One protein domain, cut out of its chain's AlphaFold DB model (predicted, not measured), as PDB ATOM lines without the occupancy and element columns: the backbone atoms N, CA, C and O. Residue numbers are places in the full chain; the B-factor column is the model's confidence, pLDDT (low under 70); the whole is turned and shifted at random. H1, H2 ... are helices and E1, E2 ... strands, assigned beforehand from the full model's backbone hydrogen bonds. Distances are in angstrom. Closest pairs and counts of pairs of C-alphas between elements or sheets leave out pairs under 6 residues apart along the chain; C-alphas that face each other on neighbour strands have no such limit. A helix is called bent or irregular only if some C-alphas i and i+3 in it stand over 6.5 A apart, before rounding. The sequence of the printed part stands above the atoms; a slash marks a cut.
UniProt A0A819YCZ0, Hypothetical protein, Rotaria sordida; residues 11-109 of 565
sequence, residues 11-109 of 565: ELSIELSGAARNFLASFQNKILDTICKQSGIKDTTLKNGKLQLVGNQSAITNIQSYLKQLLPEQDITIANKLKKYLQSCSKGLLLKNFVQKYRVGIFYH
ATOM      1  N   GLU A  11     -33.468 -23.641  25.544       64.06
ATOM      2  CA  GLU A  11     -34.434 -22.735  26.161       64.06
ATOM      3  C   GLU A  11     -33.676 -21.502  26.664       64.06
ATOM      4  O   GLU A  11     -32.831 -21.600  27.555       64.06
ATOM      5  N   LEU A  12     -33.960 -20.334  26.086       67.25
ATOM      6  CA  LEU A  12     -33.416 -19.062  26.563       67.25
ATOM      7  C   LEU A  12     -34.521 -18.092  26.940       67.25
ATOM      8  O   LEU A  12     -35.553 -17.976  26.278       67.25
ATOM      9  N   SER A  13     -34.249 -17.336  27.999       66.94
ATOM     10  CA  SER A  13     -35.089 -16.236  28.447       66.94
ATOM     11  C   SER A  13     -34.506 -14.900  27.991       66.94
ATOM     12  O   SER A  13     -33.406 -14.540  28.413       66.94
ATOM     13  N   ILE A  14     -35.255 -14.137  27.196       71.56
ATOM     14  CA  ILE A  14     -34.922 -12.740  26.893       71.56
ATOM     15  C   ILE A  14     -35.529 -11.841  27.972       71.56
ATOM     16  O   ILE A  14     -36.734 -11.894  28.250       71.56
ATOM     17  N   GLU A  15     -34.697 -10.982  28.565       72.00
ATOM     18  CA  GLU A  15     -35.168  -9.910  29.438       72.00
ATOM     19  C   GLU A  15     -35.738  -8.757  28.610       72.00
ATOM     20  O   GLU A  15     -35.054  -8.137  27.796       72.00
ATOM     21  N   LEU A  16     -37.024  -8.486  28.824       75.50
ATOM     22  CA  LEU A  16     -37.734  -7.366  28.223       75.50
ATOM     23  C   LEU A  16     -37.691  -6.157  29.158       75.50
ATOM     24  O   LEU A  16     -37.842  -6.306  30.382       75.50
ATOM     25  N   SER A  17     -37.588  -4.964  28.569       79.50
ATOM     26  CA  SER A  17     -37.835  -3.716  29.290       79.50
ATOM     27  C   SER A  17     -39.231  -3.734  29.913       79.50
ATOM     28  O   SER A  17     -40.142  -4.441  29.466       79.50
ATOM     29  N   GLY A  18     -39.418  -2.953  30.976       78.69
ATOM     30  CA  GLY A  18     -40.709  -2.889  31.650       78.69
ATOM     31  C   GLY A  18     -41.838  -2.419  30.724       78.69
ATOM     32  O   GLY A  18     -42.954  -2.933  30.814       78.69
ATOM     33  N   ALA A  19     -41.558  -1.488  29.801       81.38
ATOM     34  CA  ALA A  19     -42.555  -0.963  28.872       81.38
ATOM     35  C   ALA A  19     -42.912  -1.988  27.786       81.38
ATOM     36  O   ALA A  19     -44.099  -2.228  27.555       81.38
ATOM     37  N   ALA A  20     -41.914  -2.660  27.196       79.75
ATOM     38  CA  ALA A  20     -42.133  -3.726  26.215       79.75
ATOM     39  C   ALA A  20     -42.876  -4.921  26.827       79.75
ATOM     40  O   ALA A  20     -43.783  -5.481  26.211       79.75
ATOM     41  N   ARG A  21     -42.563  -5.271  28.081       78.88
ATOM     42  CA  ARG A  21     -43.287  -6.297  28.841       78.88
ATOM     43  C   ARG A  21     -44.762  -5.940  29.005       78.88
ATOM     44  O   ARG A  21     -45.617  -6.780  28.744       78.88
ATOM     45  N   ASN A  22     -45.064  -4.705  29.409       80.00
ATOM     46  CA  ASN A  22     -46.441  -4.248  29.606       80.00
ATOM     47  C   ASN A  22     -47.213  -4.137  28.283       80.00
ATOM     48  O   ASN A  22     -48.412  -4.431  28.242       80.00
ATOM     49  N   PHE A  23     -46.530  -3.759  27.200       83.31
ATOM     50  CA  PHE A  23     -47.097  -3.742  25.858       83.31
ATOM     51  C   PHE A  23     -47.457  -5.158  25.391       83.31
ATOM     52  O   PHE A  23     -48.613  -5.423  25.060       83.31
ATOM     53  N   LEU A  24     -46.506  -6.097  25.449       77.88
ATOM     54  CA  LEU A  24     -46.746  -7.489  25.071       77.88
ATOM     55  C   LEU A  24     -47.823  -8.122  25.958       77.88
ATOM     56  O   LEU A  24     -48.739  -8.731  25.427       77.88
ATOM     57  N   ALA A  25     -47.818  -7.895  27.275       75.50
ATOM     58  CA  ALA A  25     -48.881  -8.365  28.172       75.50
ATOM     59  C   ALA A  25     -50.295  -7.918  27.754       75.50
ATOM     60  O   ALA A  25     -51.266  -8.622  28.018       75.50
ATOM     61  N   SER A  26     -50.412  -6.762  27.100       74.69
ATOM     62  CA  SER A  26     -51.698  -6.183  26.700       74.69
ATOM     63  C   SER A  26     -52.089  -6.509  25.251       74.69
ATOM     64  O   SER A  26     -53.276  -6.486  24.928       74.69
ATOM     65  N   PHE A  27     -51.119  -6.800  24.373       76.75
ATOM     66  CA  PHE A  27     -51.323  -6.898  22.916       76.75
ATOM     67  C   PHE A  27     -50.630  -8.115  22.253       76.75
ATOM     68  O   PHE A  27     -50.453  -8.147  21.035       76.75
ATOM     69  N   GLN A  28     -50.275  -9.117  23.063       68.75
ATOM     70  CA  GLN A  28     -49.490 -10.338  22.799       68.75
ATOM     71  C   GLN A  28     -49.684 -11.011  21.425       68.75
ATOM     72  O   GLN A  28     -48.702 -11.346  20.761       68.75
ATOM     73  N   ASN A  29     -50.932 -11.207  20.991       65.12
ATOM     74  CA  ASN A  29     -51.262 -12.265  20.026       65.12
ATOM     75  C   ASN A  29     -50.629 -12.084  18.638       65.12
ATOM     76  O   ASN A  29     -50.128 -13.038  18.065       65.12
ATOM     77  N   LYS A  30     -50.591 -10.867  18.082       66.06
ATOM     78  CA  LYS A  30     -50.104 -10.679  16.698       66.06
ATOM     79  C   LYS A  30     -48.580 -10.678  16.571       66.06
ATOM     80  O   LYS A  30     -48.045 -11.034  15.523       66.06
ATOM     81  N   ILE A  31     -47.879 -10.244  17.613       69.00
ATOM     82  CA  ILE A  31     -46.430 -10.022  17.554       69.00
ATOM     83  C   ILE A  31     -45.681 -11.315  17.837       69.00
ATOM     84  O   ILE A  31     -44.756 -11.645  17.100       69.00
ATOM     85  N   LEU A  32     -46.132 -12.085  18.831       70.69
ATOM     86  CA  LEU A  32     -45.567 -13.404  19.114       70.69
ATOM     87  C   LEU A  32     -45.774 -14.365  17.935       70.69
ATOM     88  O   LEU A  32     -44.821 -15.016  17.518       70.69
ATOM     89  N   ASP A  33     -46.948 -14.345  17.294       68.38
ATOM     90  CA  ASP A  33     -47.210 -15.127  16.077       68.38
ATOM     91  C   ASP A  33     -46.271 -14.762  14.918       68.38
ATOM     92  O   ASP A  33     -45.841 -15.629  14.154       68.38
ATOM     93  N   THR A  34     -45.942 -13.475  14.771       67.94
ATOM     94  CA  THR A  34     -45.020 -13.000  13.727       67.94
ATOM     95  C   THR A  34     -43.590 -13.470  14.005       67.94
ATOM     96  O   THR A  34     -42.905 -13.913  13.084       67.94
ATOM     97  N   ILE A  35     -43.170 -13.454  15.274       67.94
ATOM     98  CA  ILE A  35     -41.861 -13.951  15.721       67.94
ATOM     99  C   ILE A  35     -41.747 -15.466  15.495       67.94
ATOM    100  O   ILE A  35     -40.764 -15.923  14.912       67.94
ATOM    101  N   CYS A  36     -42.769 -16.251  15.859       68.75
ATOM    102  CA  CYS A  36     -42.798 -17.694  15.596       68.75
ATOM    103  C   CYS A  36     -42.662 -18.003  14.095       68.75
ATOM    104  O   CYS A  36     -41.879 -18.868  13.702       68.75
ATOM    105  N   LYS A  37     -43.389 -17.263  13.241       67.69
ATOM    106  CA  LYS A  37     -43.410 -17.484  11.785       67.69
ATOM    107  C   LYS A  37     -42.122 -17.073  11.075       67.69
ATOM    108  O   LYS A  37     -41.722 -17.751  10.135       67.69
ATOM    109  N   GLN A  38     -41.488 -15.969  11.476       64.31
ATOM    110  CA  GLN A  38     -40.321 -15.428  10.767       64.31
ATOM    111  C   GLN A  38     -38.985 -16.008  11.245       64.31
ATOM    112  O   GLN A  38     -38.003 -15.941  10.510       64.31
ATOM    113  N   SER A  39     -38.926 -16.570  12.455       64.38
ATOM    114  CA  SER A  39     -37.653 -16.913  13.106       64.38
ATOM    115  C   SER A  39     -37.429 -18.414  13.326       64.38
ATOM    116  O   SER A  39     -36.423 -18.792  13.922       64.38
ATOM    117  N   GLY A  40     -38.343 -19.277  12.865       59.91
ATOM    118  CA  GLY A  40     -38.222 -20.736  13.015       59.91
ATOM    119  C   GLY A  40     -38.287 -21.221  14.469       59.91
ATOM    120  O   GLY A  40     -37.792 -22.303  14.786       59.91
ATOM    121  N   ILE A  41     -38.868 -20.413  15.359       65.94
ATOM    122  CA  ILE A  41     -39.058 -20.748  16.770       65.94
ATOM    123  C   ILE A  41     -40.317 -21.588  16.930       65.94
ATOM    124  O   ILE A  41     -41.382 -21.223  16.434       65.94
ATOM    125  N   LYS A  42     -40.177 -22.717  17.631       60.41
ATOM    126  CA  LYS A  42     -41.272 -23.673  17.834       60.41
ATOM    127  C   LYS A  42     -42.283 -23.195  18.866       60.41
ATOM    128  O   LYS A  42     -43.462 -23.489  18.714       60.41
ATOM    129  N   ASP A  43     -41.823 -22.492  19.898       64.31
ATOM    130  CA  ASP A  43     -42.685 -22.047  20.987       64.31
ATOM    131  C   ASP A  43     -42.193 -20.730  21.600       64.31
ATOM    132  O   ASP A  43     -40.985 -20.517  21.772       64.31
ATOM    133  N   THR A  44     -43.140 -19.846  21.921       67.62
ATOM    134  CA  THR A  44     -42.882 -18.585  22.625       67.62
ATOM    135  C   THR A  44     -43.883 -18.426  23.755       67.62
ATOM    136  O   THR A  44     -45.093 -18.399  23.543       67.62
ATOM    137  N   THR A  45     -43.385 -18.297  24.984       68.88
ATOM    138  CA  THR A  45     -44.251 -18.063  26.142       68.88
ATOM    139  C   THR A  45     -43.734 -16.901  26.974       68.88
ATOM    140  O   THR A  45     -42.538 -16.755  27.223       68.88
ATOM    141  N   LEU A  46     -44.645 -16.030  27.406       68.69
ATOM    142  CA  LEU A  46     -44.324 -14.975  28.358       68.69
ATOM    143  C   LEU A  46     -44.550 -15.526  29.774       68.69
ATOM    144  O   LEU A  46     -45.688 -15.585  30.238       68.69
ATOM    145  N   LYS A  47     -43.479 -15.923  30.473       65.31
ATOM    146  CA  LYS A  47     -43.537 -16.370  31.878       65.31
ATOM    147  C   LYS A  47     -42.722 -15.441  32.768       65.31
ATOM    148  O   LYS A  47     -41.595 -15.080  32.447       65.31
ATOM    149  N   ASN A  48     -43.303 -15.034  33.899       59.91
ATOM    150  CA  ASN A  48     -42.657 -14.177  34.905       59.91
ATOM    151  C   ASN A  48     -42.038 -12.881  34.338       59.91
ATOM    152  O   ASN A  48     -41.020 -12.397  34.823       59.91
ATOM    153  N   GLY A  49     -42.639 -12.313  33.286       57.31
ATOM    154  CA  GLY A  49     -42.146 -11.086  32.652       57.31
ATOM    155  C   GLY A  49     -40.905 -11.254  31.769       57.31
ATOM    156  O   GLY A  49     -40.379 -10.244  31.297       57.31
ATOM    157  N   LYS A  50     -40.469 -12.497  31.522       69.12
ATOM    158  CA  LYS A  50     -39.437 -12.862  30.548       69.12
ATOM    159  C   LYS A  50     -40.082 -13.550  29.348       69.12
ATOM    160  O   LYS A  50     -41.068 -14.277  29.496       69.12
ATOM    161  N   LEU A  51     -39.535 -13.305  28.163       74.06
ATOM    162  CA  LEU A  51     -39.932 -14.030  26.962       74.06
ATOM    163  C   LEU A  51     -39.096 -15.308  26.888       74.06
ATOM    164  O   LEU A  51     -37.884 -15.231  26.695       74.06
ATOM    165  N   GLN A  52     -39.732 -16.459  27.096       75.50
ATOM    166  CA  GLN A  52     -39.113 -17.766  26.914       75.50
ATOM    167  C   GLN A  52     -39.230 -18.169  25.449       75.50
ATOM    168  O   GLN A  52     -40.324 -18.160  24.879       75.50
ATOM    169  N   LEU A  53     -38.088 -18.497  24.857       74.06
ATOM    170  CA  LEU A  53     -37.949 -18.896  23.467       74.06
ATOM    171  C   LEU A  53     -37.295 -20.276  23.411       74.06
ATOM    172  O   LEU A  53     -36.262 -20.491  24.045       74.06
ATOM    173  N   VAL A  54     -37.873 -21.185  22.625       72.06
ATOM    174  CA  VAL A  54     -37.295 -22.513  22.370       72.06
ATOM    175  C   VAL A  54     -36.830 -22.582  20.918       72.06
ATOM    176  O   VAL A  54     -37.642 -22.627  19.989       72.06
ATOM    177  N   GLY A  55     -35.513 -22.572  20.703       71.88
ATOM    178  CA  GLY A  55     -34.952 -22.510  19.355       71.88
ATOM    179  C   GLY A  55     -33.427 -22.561  19.301       71.88
ATOM    180  O   GLY A  55     -32.757 -22.838  20.291       71.88
ATOM    181  N   ASN A  56     -32.879 -22.310  18.112       72.38
ATOM    182  CA  ASN A  56     -31.435 -22.212  17.890       72.38
ATOM    183  C   ASN A  56     -30.903 -20.870  18.438       72.38
ATOM    184  O   ASN A  56     -31.506 -19.825  18.184       72.38
ATOM    185  N   GLN A  57     -29.752 -20.881  19.119       70.19
ATOM    186  CA  GLN A  57     -29.066 -19.695  19.656       70.19
ATOM    187  C   GLN A  57     -28.983 -18.524  18.659       70.19
ATOM    188  O   GLN A  57     -29.230 -17.376  19.023       70.19
ATOM    189  N   SER A  58     -28.663 -18.802  17.390       70.44
ATOM    190  CA  SER A  58     -28.552 -17.769  16.348       70.44
ATOM    191  C   SER A  58     -29.901 -17.096  16.051       70.44
ATOM    192  O   SER A  58     -29.975 -15.873  15.920       70.44
ATOM    193  N   ALA A  59     -30.987 -17.875  16.026       68.94
ATOM    194  CA  ALA A  59     -32.338 -17.355  15.835       68.94
ATOM    195  C   ALA A  59     -32.778 -16.481  17.021       68.94
ATOM    196  O   ALA A  59     -33.397 -15.436  16.829       68.94
ATOM    197  N   ILE A  60     -32.395 -16.864  18.240       66.75
ATOM    198  CA  ILE A  60     -32.742 -16.153  19.476       66.75
ATOM    199  C   ILE A  60     -32.042 -14.786  19.556       66.75
ATOM    200  O   ILE A  60     -32.697 -13.779  19.838       66.75
ATOM    201  N   THR A  61     -30.747 -14.706  19.232       69.50
ATOM    202  CA  THR A  61     -30.008 -13.426  19.194       69.50
ATOM    203  C   THR A  61     -30.590 -12.460  18.155       69.50
ATOM    204  O   THR A  61     -30.718 -11.261  18.415       69.50
ATOM    205  N   ASN A  62     -31.019 -12.976  16.999       74.06
ATOM    206  CA  ASN A  62     -31.677 -12.171  15.968       74.06
ATOM    207  C   ASN A  62     -33.030 -11.616  16.441       74.06
ATOM    208  O   ASN A  62     -33.353 -10.462  16.155       74.06
ATOM    209  N   ILE A  63     -33.792 -12.385  17.225       73.62
ATOM    210  CA  ILE A  63     -35.079 -11.941  17.781       73.62
ATOM    211  C   ILE A  63     -34.908 -10.807  18.782       73.62
ATOM    212  O   ILE A  63     -35.733  -9.899  18.806       73.62
ATOM    213  N   GLN A  64     -33.847 -10.805  19.590       71.62
ATOM    214  CA  GLN A  64     -33.622  -9.718  20.543       71.62
ATOM    215  C   GLN A  64     -33.416  -8.370  19.833       71.62
ATOM    216  O   GLN A  64     -33.985  -7.354  20.240       71.62
ATOM    217  N   SER A  65     -32.642  -8.361  18.746       73.25
ATOM    218  CA  SER A  65     -32.443  -7.176  17.903       73.25
ATOM    219  C   SER A  65     -33.715  -6.793  17.145       73.25
ATOM    220  O   SER A  65     -34.067  -5.615  17.082       73.25
ATOM    221  N   TYR A  66     -34.446  -7.785  16.632       76.50
ATOM    222  CA  TYR A  66     -35.718  -7.588  15.942       76.50
ATOM    223  C   TYR A  66     -36.796  -6.995  16.861       76.50
ATOM    224  O   TYR A  66     -37.470  -6.041  16.483       76.50
ATOM    225  N   LEU A  67     -36.907  -7.472  18.104       75.12
ATOM    226  CA  LEU A  67     -37.827  -6.937  19.110       75.12
ATOM    227  C   LEU A  67     -37.554  -5.462  19.408       75.12
ATOM    228  O   LEU A  67     -38.498  -4.686  19.489       75.12
ATOM    229  N   LYS A  68     -36.284  -5.048  19.510       71.69
ATOM    230  CA  LYS A  68     -35.930  -3.629  19.705       71.69
ATOM    231  C   LYS A  68     -36.334  -2.746  18.522       71.69
ATOM    232  O   LYS A  68     -36.667  -1.583  18.721       71.69
ATOM    233  N   GLN A  69     -36.293  -3.274  17.300       77.19
ATOM    234  CA  GLN A  69     -36.734  -2.542  16.109       77.19
ATOM    235  C   GLN A  69     -38.261  -2.481  16.001       77.19
ATOM    236  O   GLN A  69     -38.808  -1.450  15.611       77.19
ATOM    237  N   LEU A  70     -38.937  -3.577  16.345       78.94
ATOM    238  CA  LEU A  70     -40.383  -3.725  16.214       78.94
ATOM    239  C   LEU A  70     -41.158  -3.044  17.350       78.94
ATOM    240  O   LEU A  70     -42.302  -2.645  17.158       78.94
ATOM    241  N   LEU A  71     -40.524  -2.895  18.513       82.69
ATOM    242  CA  LEU A  71     -41.066  -2.250  19.702       82.69
ATOM    243  C   LEU A  71     -40.217  -1.028  20.080       82.69
ATOM    244  O   LEU A  71     -39.473  -1.086  21.063       82.69
ATOM    245  N   PRO A  72     -40.292   0.078  19.314       82.88
ATOM    246  CA  PRO A  72     -39.657   1.326  19.710       82.88
ATOM    247  C   PRO A  72     -40.095   1.732  21.120       82.88
ATOM    248  O   PRO A  72     -41.283   1.712  21.459       82.88
ATOM    249  N   GLU A  73     -39.112   2.114  21.927       86.88
ATOM    250  CA  GLU A  73     -39.285   2.571  23.299       86.88
ATOM    251  C   GLU A  73     -38.719   3.981  23.443       86.88
ATOM    252  O   GLU A  73     -37.670   4.300  22.879       86.88
ATOM    253  N   GLN A  74     -39.431   4.830  24.178       87.69
ATOM    254  CA  GLN A  74     -39.013   6.196  24.447       87.69
ATOM    255  C   GLN A  74     -39.308   6.577  25.893       87.69
ATOM    256  O   GLN A  74     -40.412   6.363  26.400       87.69
ATOM    257  N   ASP A  75     -38.314   7.196  26.524       86.75
ATOM    258  CA  ASP A  75     -38.431   7.724  27.873       86.75
ATOM    259  C   ASP A  75     -38.859   9.185  27.849       86.75
ATOM    260  O   ASP A  75     -38.268  10.005  27.144       86.75
ATOM    261  N   ILE A  76     -39.850   9.518  28.670       82.12
ATOM    262  CA  ILE A  76     -40.297  10.892  28.892       82.12
ATOM    263  C   ILE A  76     -40.418  11.186  30.384       82.12
ATOM    264  O   ILE A  76     -40.458  10.286  31.228       82.12
ATOM    265  N   THR A  77     -40.498  12.468  30.723       79.75
ATOM    266  CA  THR A  77     -40.692  12.923  32.100       79.75
ATOM    267  C   THR A  77     -42.073  13.544  32.234       79.75
ATOM    268  O   THR A  77     -42.398  14.485  31.523       79.75
ATOM    269  N   ILE A  78     -42.891  13.036  33.159       69.44
ATOM    270  CA  ILE A  78     -44.238  13.563  33.416       69.44
ATOM    271  C   ILE A  78     -44.389  14.018  34.864       69.44
ATOM    272  O   ILE A  78     -43.699  13.538  35.767       69.44
ATOM    273  N   ALA A  79     -45.329  14.927  35.126       64.06
ATOM    274  CA  ALA A  79     -45.643  15.333  36.491       64.06
ATOM    275  C   ALA A  79     -46.134  14.131  37.319       64.06
ATOM    276  O   ALA A  79     -47.022  13.381  36.908       64.06
ATOM    277  N   ASN A  80     -45.625  13.967  38.542       66.75
ATOM    278  CA  ASN A  80     -46.022  12.851  39.414       66.75
ATOM    279  C   ASN A  80     -47.531  12.892  39.751       66.75
ATOM    280  O   ASN A  80     -48.193  11.867  39.924       66.75
ATOM    281  N   LYS A  81     -48.113  14.097  39.778       59.28
ATOM    282  CA  LYS A  81     -49.561  14.297  39.918       59.28
ATOM    283  C   LYS A  81     -50.354  13.742  38.721       59.28
ATOM    284  O   LYS A  81     -51.424  13.179  38.940       59.28
ATOM    285  N   LEU A  82     -49.819  13.822  37.498       61.38
ATOM    286  CA  LEU A  82     -50.434  13.248  36.293       61.38
ATOM    287  C   LEU A  82     -50.432  11.713  36.346       61.38
ATOM    288  O   LEU A  82     -51.459  11.092  36.084       61.38
ATOM    289  N   LYS A  83     -49.334  11.090  36.800       68.38
ATOM    290  CA  LYS A  83     -49.299   9.642  37.087       68.38
ATOM    291  C   LYS A  83     -50.407   9.242  38.062       68.38
ATOM    292  O   LYS A  83     -51.189   8.336  37.774       68.38
ATOM    293  N   LYS A  84     -50.483   9.923  39.212       63.41
ATOM    294  CA  LYS A  84     -51.508   9.652  40.232       63.41
ATOM    295  C   LYS A  84     -52.914   9.811  39.660       63.41
ATOM    296  O   LYS A  84     -53.777   8.993  39.968       63.41
ATOM    297  N   TYR A  85     -53.145  10.813  38.812       58.56
ATOM    298  CA  TYR A  85     -54.410  11.007  38.108       58.56
ATOM    299  C   TYR A  85     -54.746   9.810  37.208       58.56
ATOM    300  O   TYR A  85     -55.747   9.138  37.450       58.56
ATOM    301  N   LEU A  86     -53.876   9.460  36.257       57.28
ATOM    302  CA  LEU A  86     -54.109   8.356  35.316       57.28
ATOM    303  C   LEU A  86     -54.355   7.011  36.028       57.28
ATOM    304  O   LEU A  86     -55.234   6.248  35.622       57.28
ATOM    305  N   GLN A  87     -53.635   6.741  37.123       61.78
ATOM    306  CA  GLN A  87     -53.744   5.492  37.890       61.78
ATOM    307  C   GLN A  87     -54.974   5.429  38.816       61.78
ATOM    308  O   GLN A  87     -55.553   4.358  39.001       61.78
ATOM    309  N   SER A  88     -55.399   6.550  39.407       49.12
ATOM    310  CA  SER A  88     -56.495   6.576  40.396       49.12
ATOM    311  C   SER A  88     -57.897   6.644  39.780       49.12
ATOM    312  O   SER A  88     -58.876   6.264  40.430       49.12
ATOM    313  N   CYS A  89     -58.017   7.073  38.521       39.47
ATOM    314  CA  CYS A  89     -59.297   7.200  37.827       39.47
ATOM    315  C   CYS A  89     -59.980   5.842  37.625       39.47
ATOM    316  O   CYS A  89     -59.500   5.026  36.844       39.47
ATOM    317  N   SER A  90     -61.122   5.604  38.283       34.25
ATOM    318  CA  SER A  90     -61.973   4.412  38.086       34.25
ATOM    319  C   SER A  90     -61.191   3.086  38.055       34.25
ATOM    320  O   SER A  90     -61.413   2.254  37.181       34.25
ATOM    321  N   LYS A  91     -60.253   2.898  39.000       47.78
ATOM    322  CA  LYS A  91     -59.319   1.749  39.042       47.78
ATOM    323  C   LYS A  91     -58.416   1.645  37.794       47.78
ATOM    324  O   LYS A  91     -58.210   0.556  37.258       47.78
ATOM    325  N   GLY A  92     -57.903   2.778  37.316       50.69
ATOM    326  CA  GLY A  92     -57.023   2.870  36.150       50.69
ATOM    327  C   GLY A  92     -57.741   2.827  34.797       50.69
ATOM    328  O   GLY A  92     -57.102   2.512  33.801       50.69
ATOM    329  N   LEU A  93     -59.046   3.119  34.719       49.44
ATOM    330  CA  LEU A  93     -59.804   3.088  33.458       49.44
ATOM    331  C   LEU A  93     -59.264   4.084  32.425       49.44
ATOM    332  O   LEU A  93     -59.171   3.742  31.257       49.44
ATOM    333  N   LEU A  94     -58.871   5.295  32.840       55.28
ATOM    334  CA  LEU A  94     -58.268   6.261  31.914       55.28
ATOM    335  C   LEU A  94     -56.911   5.785  31.410       55.28
ATOM    336  O   LEU A  94     -56.644   5.888  30.221       55.28
ATOM    337  N   LEU A  95     -56.089   5.210  32.291       64.12
ATOM    338  CA  LEU A  95     -54.830   4.593  31.889       64.12
ATOM    339  C   LEU A  95     -55.072   3.443  30.904       64.12
ATOM    340  O   LEU A  95     -54.392   3.368  29.892       64.12
ATOM    341  N   LYS A  96     -56.075   2.594  31.153       63.59
ATOM    342  CA  LYS A  96     -56.474   1.513  30.239       63.59
ATOM    343  C   LYS A  96     -56.967   2.053  28.898       63.59
ATOM    344  O   LYS A  96     -56.514   1.574  27.868       63.59
ATOM    345  N   ASN A  97     -57.832   3.066  28.899       62.56
ATOM    346  CA  ASN A  97     -58.335   3.698  27.681       62.56
ATOM    347  C   ASN A  97     -57.210   4.380  26.901       62.56
ATOM    348  O   ASN A  97     -57.192   4.299  25.684       62.56
ATOM    349  N   PHE A  98     -56.259   5.014  27.584       67.19
ATOM    350  CA  PHE A  98     -55.083   5.627  26.971       67.19
ATOM    351  C   PHE A  98     -54.166   4.568  26.339       67.19
ATOM    352  O   PHE A  98     -53.821   4.669  25.162       67.19
ATOM    353  N   VAL A  99     -53.850   3.508  27.095       74.19
ATOM    354  CA  VAL A  99     -53.094   2.332  26.633       74.19
ATOM    355  C   VAL A  99     -53.762   1.693  25.417       74.19
ATOM    356  O   VAL A  99     -53.072   1.337  24.471       74.19
ATOM    357  N   GLN A 100     -55.092   1.584  25.403       73.81
ATOM    358  CA  GLN A 100     -55.849   1.036  24.275       73.81
ATOM    359  C   GLN A 100     -55.914   1.993  23.079       73.81
ATOM    360  O   GLN A 100     -55.662   1.560  21.957       73.81
ATOM    361  N   LYS A 101     -56.206   3.281  23.306       76.38
ATOM    362  CA  LYS A 101     -56.325   4.327  22.272       76.38
ATOM    363  C   LYS A 101     -55.059   4.422  21.435       76.38
ATOM    364  O   LYS A 101     -55.139   4.482  20.214       76.38
ATOM    365  N   TYR A 102     -53.907   4.422  22.099       78.12
ATOM    366  CA  TYR A 102     -52.616   4.545  21.434       78.12
ATOM    367  C   TYR A 102     -51.901   3.215  21.234       78.12
ATOM    368  O   TYR A 102     -50.871   3.197  20.577       78.12
ATOM    369  N   ARG A 103     -52.428   2.101  21.756       80.69
ATOM    370  CA  ARG A 103     -51.731   0.806  21.777       80.69
ATOM    371  C   ARG A 103     -50.301   0.982  22.300       80.69
ATOM    372  O   ARG A 103     -49.336   0.786  21.577       80.69
ATOM    373  N   VAL A 104     -50.173   1.399  23.558       83.50
ATOM    374  CA  VAL A 104     -48.870   1.662  24.197       83.50
ATOM    375  C   VAL A 104     -48.715   0.904  25.510       83.50
ATOM    376  O   VAL A 104     -49.643   0.838  26.308       83.50
ATOM    377  N   GLY A 105     -47.534   0.349  25.768       81.88
ATOM    378  CA  GLY A 105     -47.114  -0.135  27.079       81.88
ATOM    379  C   GLY A 105     -46.432   0.980  27.856       81.88
ATOM    380  O   GLY A 105     -45.641   1.731  27.292       81.88
ATOM    381  N   ILE A 106     -46.738   1.095  29.148       82.81
ATOM    382  CA  ILE A 106     -46.203   2.153  30.016       82.81
ATOM    383  C   ILE A 106     -45.478   1.513  31.189       82.81
ATOM    384  O   ILE A 106     -46.052   0.662  31.870       82.81
ATOM    385  N   PHE A 107     -44.254   1.948  31.465       83.50
ATOM    386  CA  PHE A 107     -43.497   1.554  32.645       83.50
ATOM    387  C   PHE A 107     -43.020   2.776  33.420       83.50
ATOM    388  O   PHE A 107     -42.609   3.780  32.850       83.50
ATOM    389  N   TYR A 108     -43.098   2.694  34.743       80.81
ATOM    390  CA  TYR A 108     -42.652   3.753  35.636       80.81
ATOM    391  C   TYR A 108     -41.335   3.311  36.254       80.81
ATOM    392  O   TYR A 108     -41.308   2.276  36.917       80.81
ATOM    393  N   HIS A 109     -40.268   4.087  36.076       77.06
ATOM    394  CA  HIS A 109     -39.012   3.775  36.747       77.06
ATOM    395  C   HIS A 109     -39.178   3.978  38.259       77.06
ATOM    396  O   HIS A 109     -39.593   5.053  38.708       77.06
TER     397      HIS A 109
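This is residues 11 to 109 of the 565 residues of the protein "Hypothetical protein" of Rotaria sordida (UniProt A0A819YCZ0). The model has two lobes in a row: at one end a three-stranded sheet, E1, E3 and E2, with helices H2 and H3 over one of its faces, and at the other end the corner of H4 and H5. H1 lies between the lobes with E5 beside it, and the extended strand E4 runs from the end of H3 out to H4, where residues 76 to 82 stick out free. The printed part has 99 residues with five named helices and five named strands in the order E1 H1 H2 E2 E3 H3 E4 H4 H5 E5; the sheet's order is E1, E3, E2, antiparallel throughout, and the class is mixed, helices and strands. The whole is only just loose, close to compact, with a radius of gyration of the C-alphas of 15.4 A, and its outline is a rod of 46 by 22 by 22 A.

E1, residues 11 to 15, is an edge strand and the antiparallel neighbour of the inner strand E3, residues 50 to 55, at 147 degrees, with N 14 and O 51 2.9 A apart, within hydrogen-bond range. E2, residues 43 to 47, is the other edge strand and forms a hairpin with E3, at 161 degrees, with N 52 and O 45 within hydrogen-bond range at 2.8 A. H1, residues 18 to 27, only grazes the sheet with its residues 21 to 25. H2, residues 29 to 39, is on the sheet at a height of 9.8 A, over E2, and runs slantwise to the strands, at 42 degrees to E2 on the local plane. E1, H1, H2 and E2 make a split strand-helix-strand unit, two strands running the same way with E3 between them, and its crossover is right-handed. H3, residues 57 to 70, is on the same face as H2, making two layers, sheet and helices; it is over E1 at a height of 10.5 A and runs along the strands, only just, at 27 degrees to E1 on the local plane. H2 and H3 only just touch, with 3 pairs of C-alphas within 8 A, the closest being those of Ser 39 and Ala 59, 6.0 A apart. E4, residues 73 to 79, pairs with no named strand, and it meets H4, residues 80 to 91, only through their link. H4 and H5, residues 93 to 102, touch only at the corner, about perpendicular at 75 degrees, with the C-alphas of Leu 86 and Leu 95 closest at 5.1 A. E5, residues 104 to 108, also pairs with no named strand; it has 16 pairs of C-alphas within 8 A of H1, the closest those of Phe 23 and Gly 105, 3.8 A apart. H1 and H5 are near each other, while H3 and H4 are apart. Every O i to N i+4 pair is within hydrogen-bond range in H1, H3 and H5, against 6 of 7 in H2 and 6 of 8 in H4.

E1 begins at C-alpha 11, (-34.434, -22.735, 26.161). H1 spans 14.3 A, H2 16.0 A and E3 15.4 A. H3, the longest helix, spans 19.9 A, and E4, the longest strand, 19.4 A, ending at C-alpha 79, (-45.643, 15.333, 36.491). H4 spans 17.3 A and is irregular, with C-alphas 87 and 90 8.3 A apart. E5 ends at C-alpha 108, (-42.652, 3.753, 35.636).

The two C-alphas farthest apart are those of Asn 56 and Lys 81, at 46.3 A. The printed part has no cut, and the links between its named elements are tight. The mean pLDDT of the printed part is 70.0; 49 residues are under 70, among them residues 33 to 50 and residues 78 to 98.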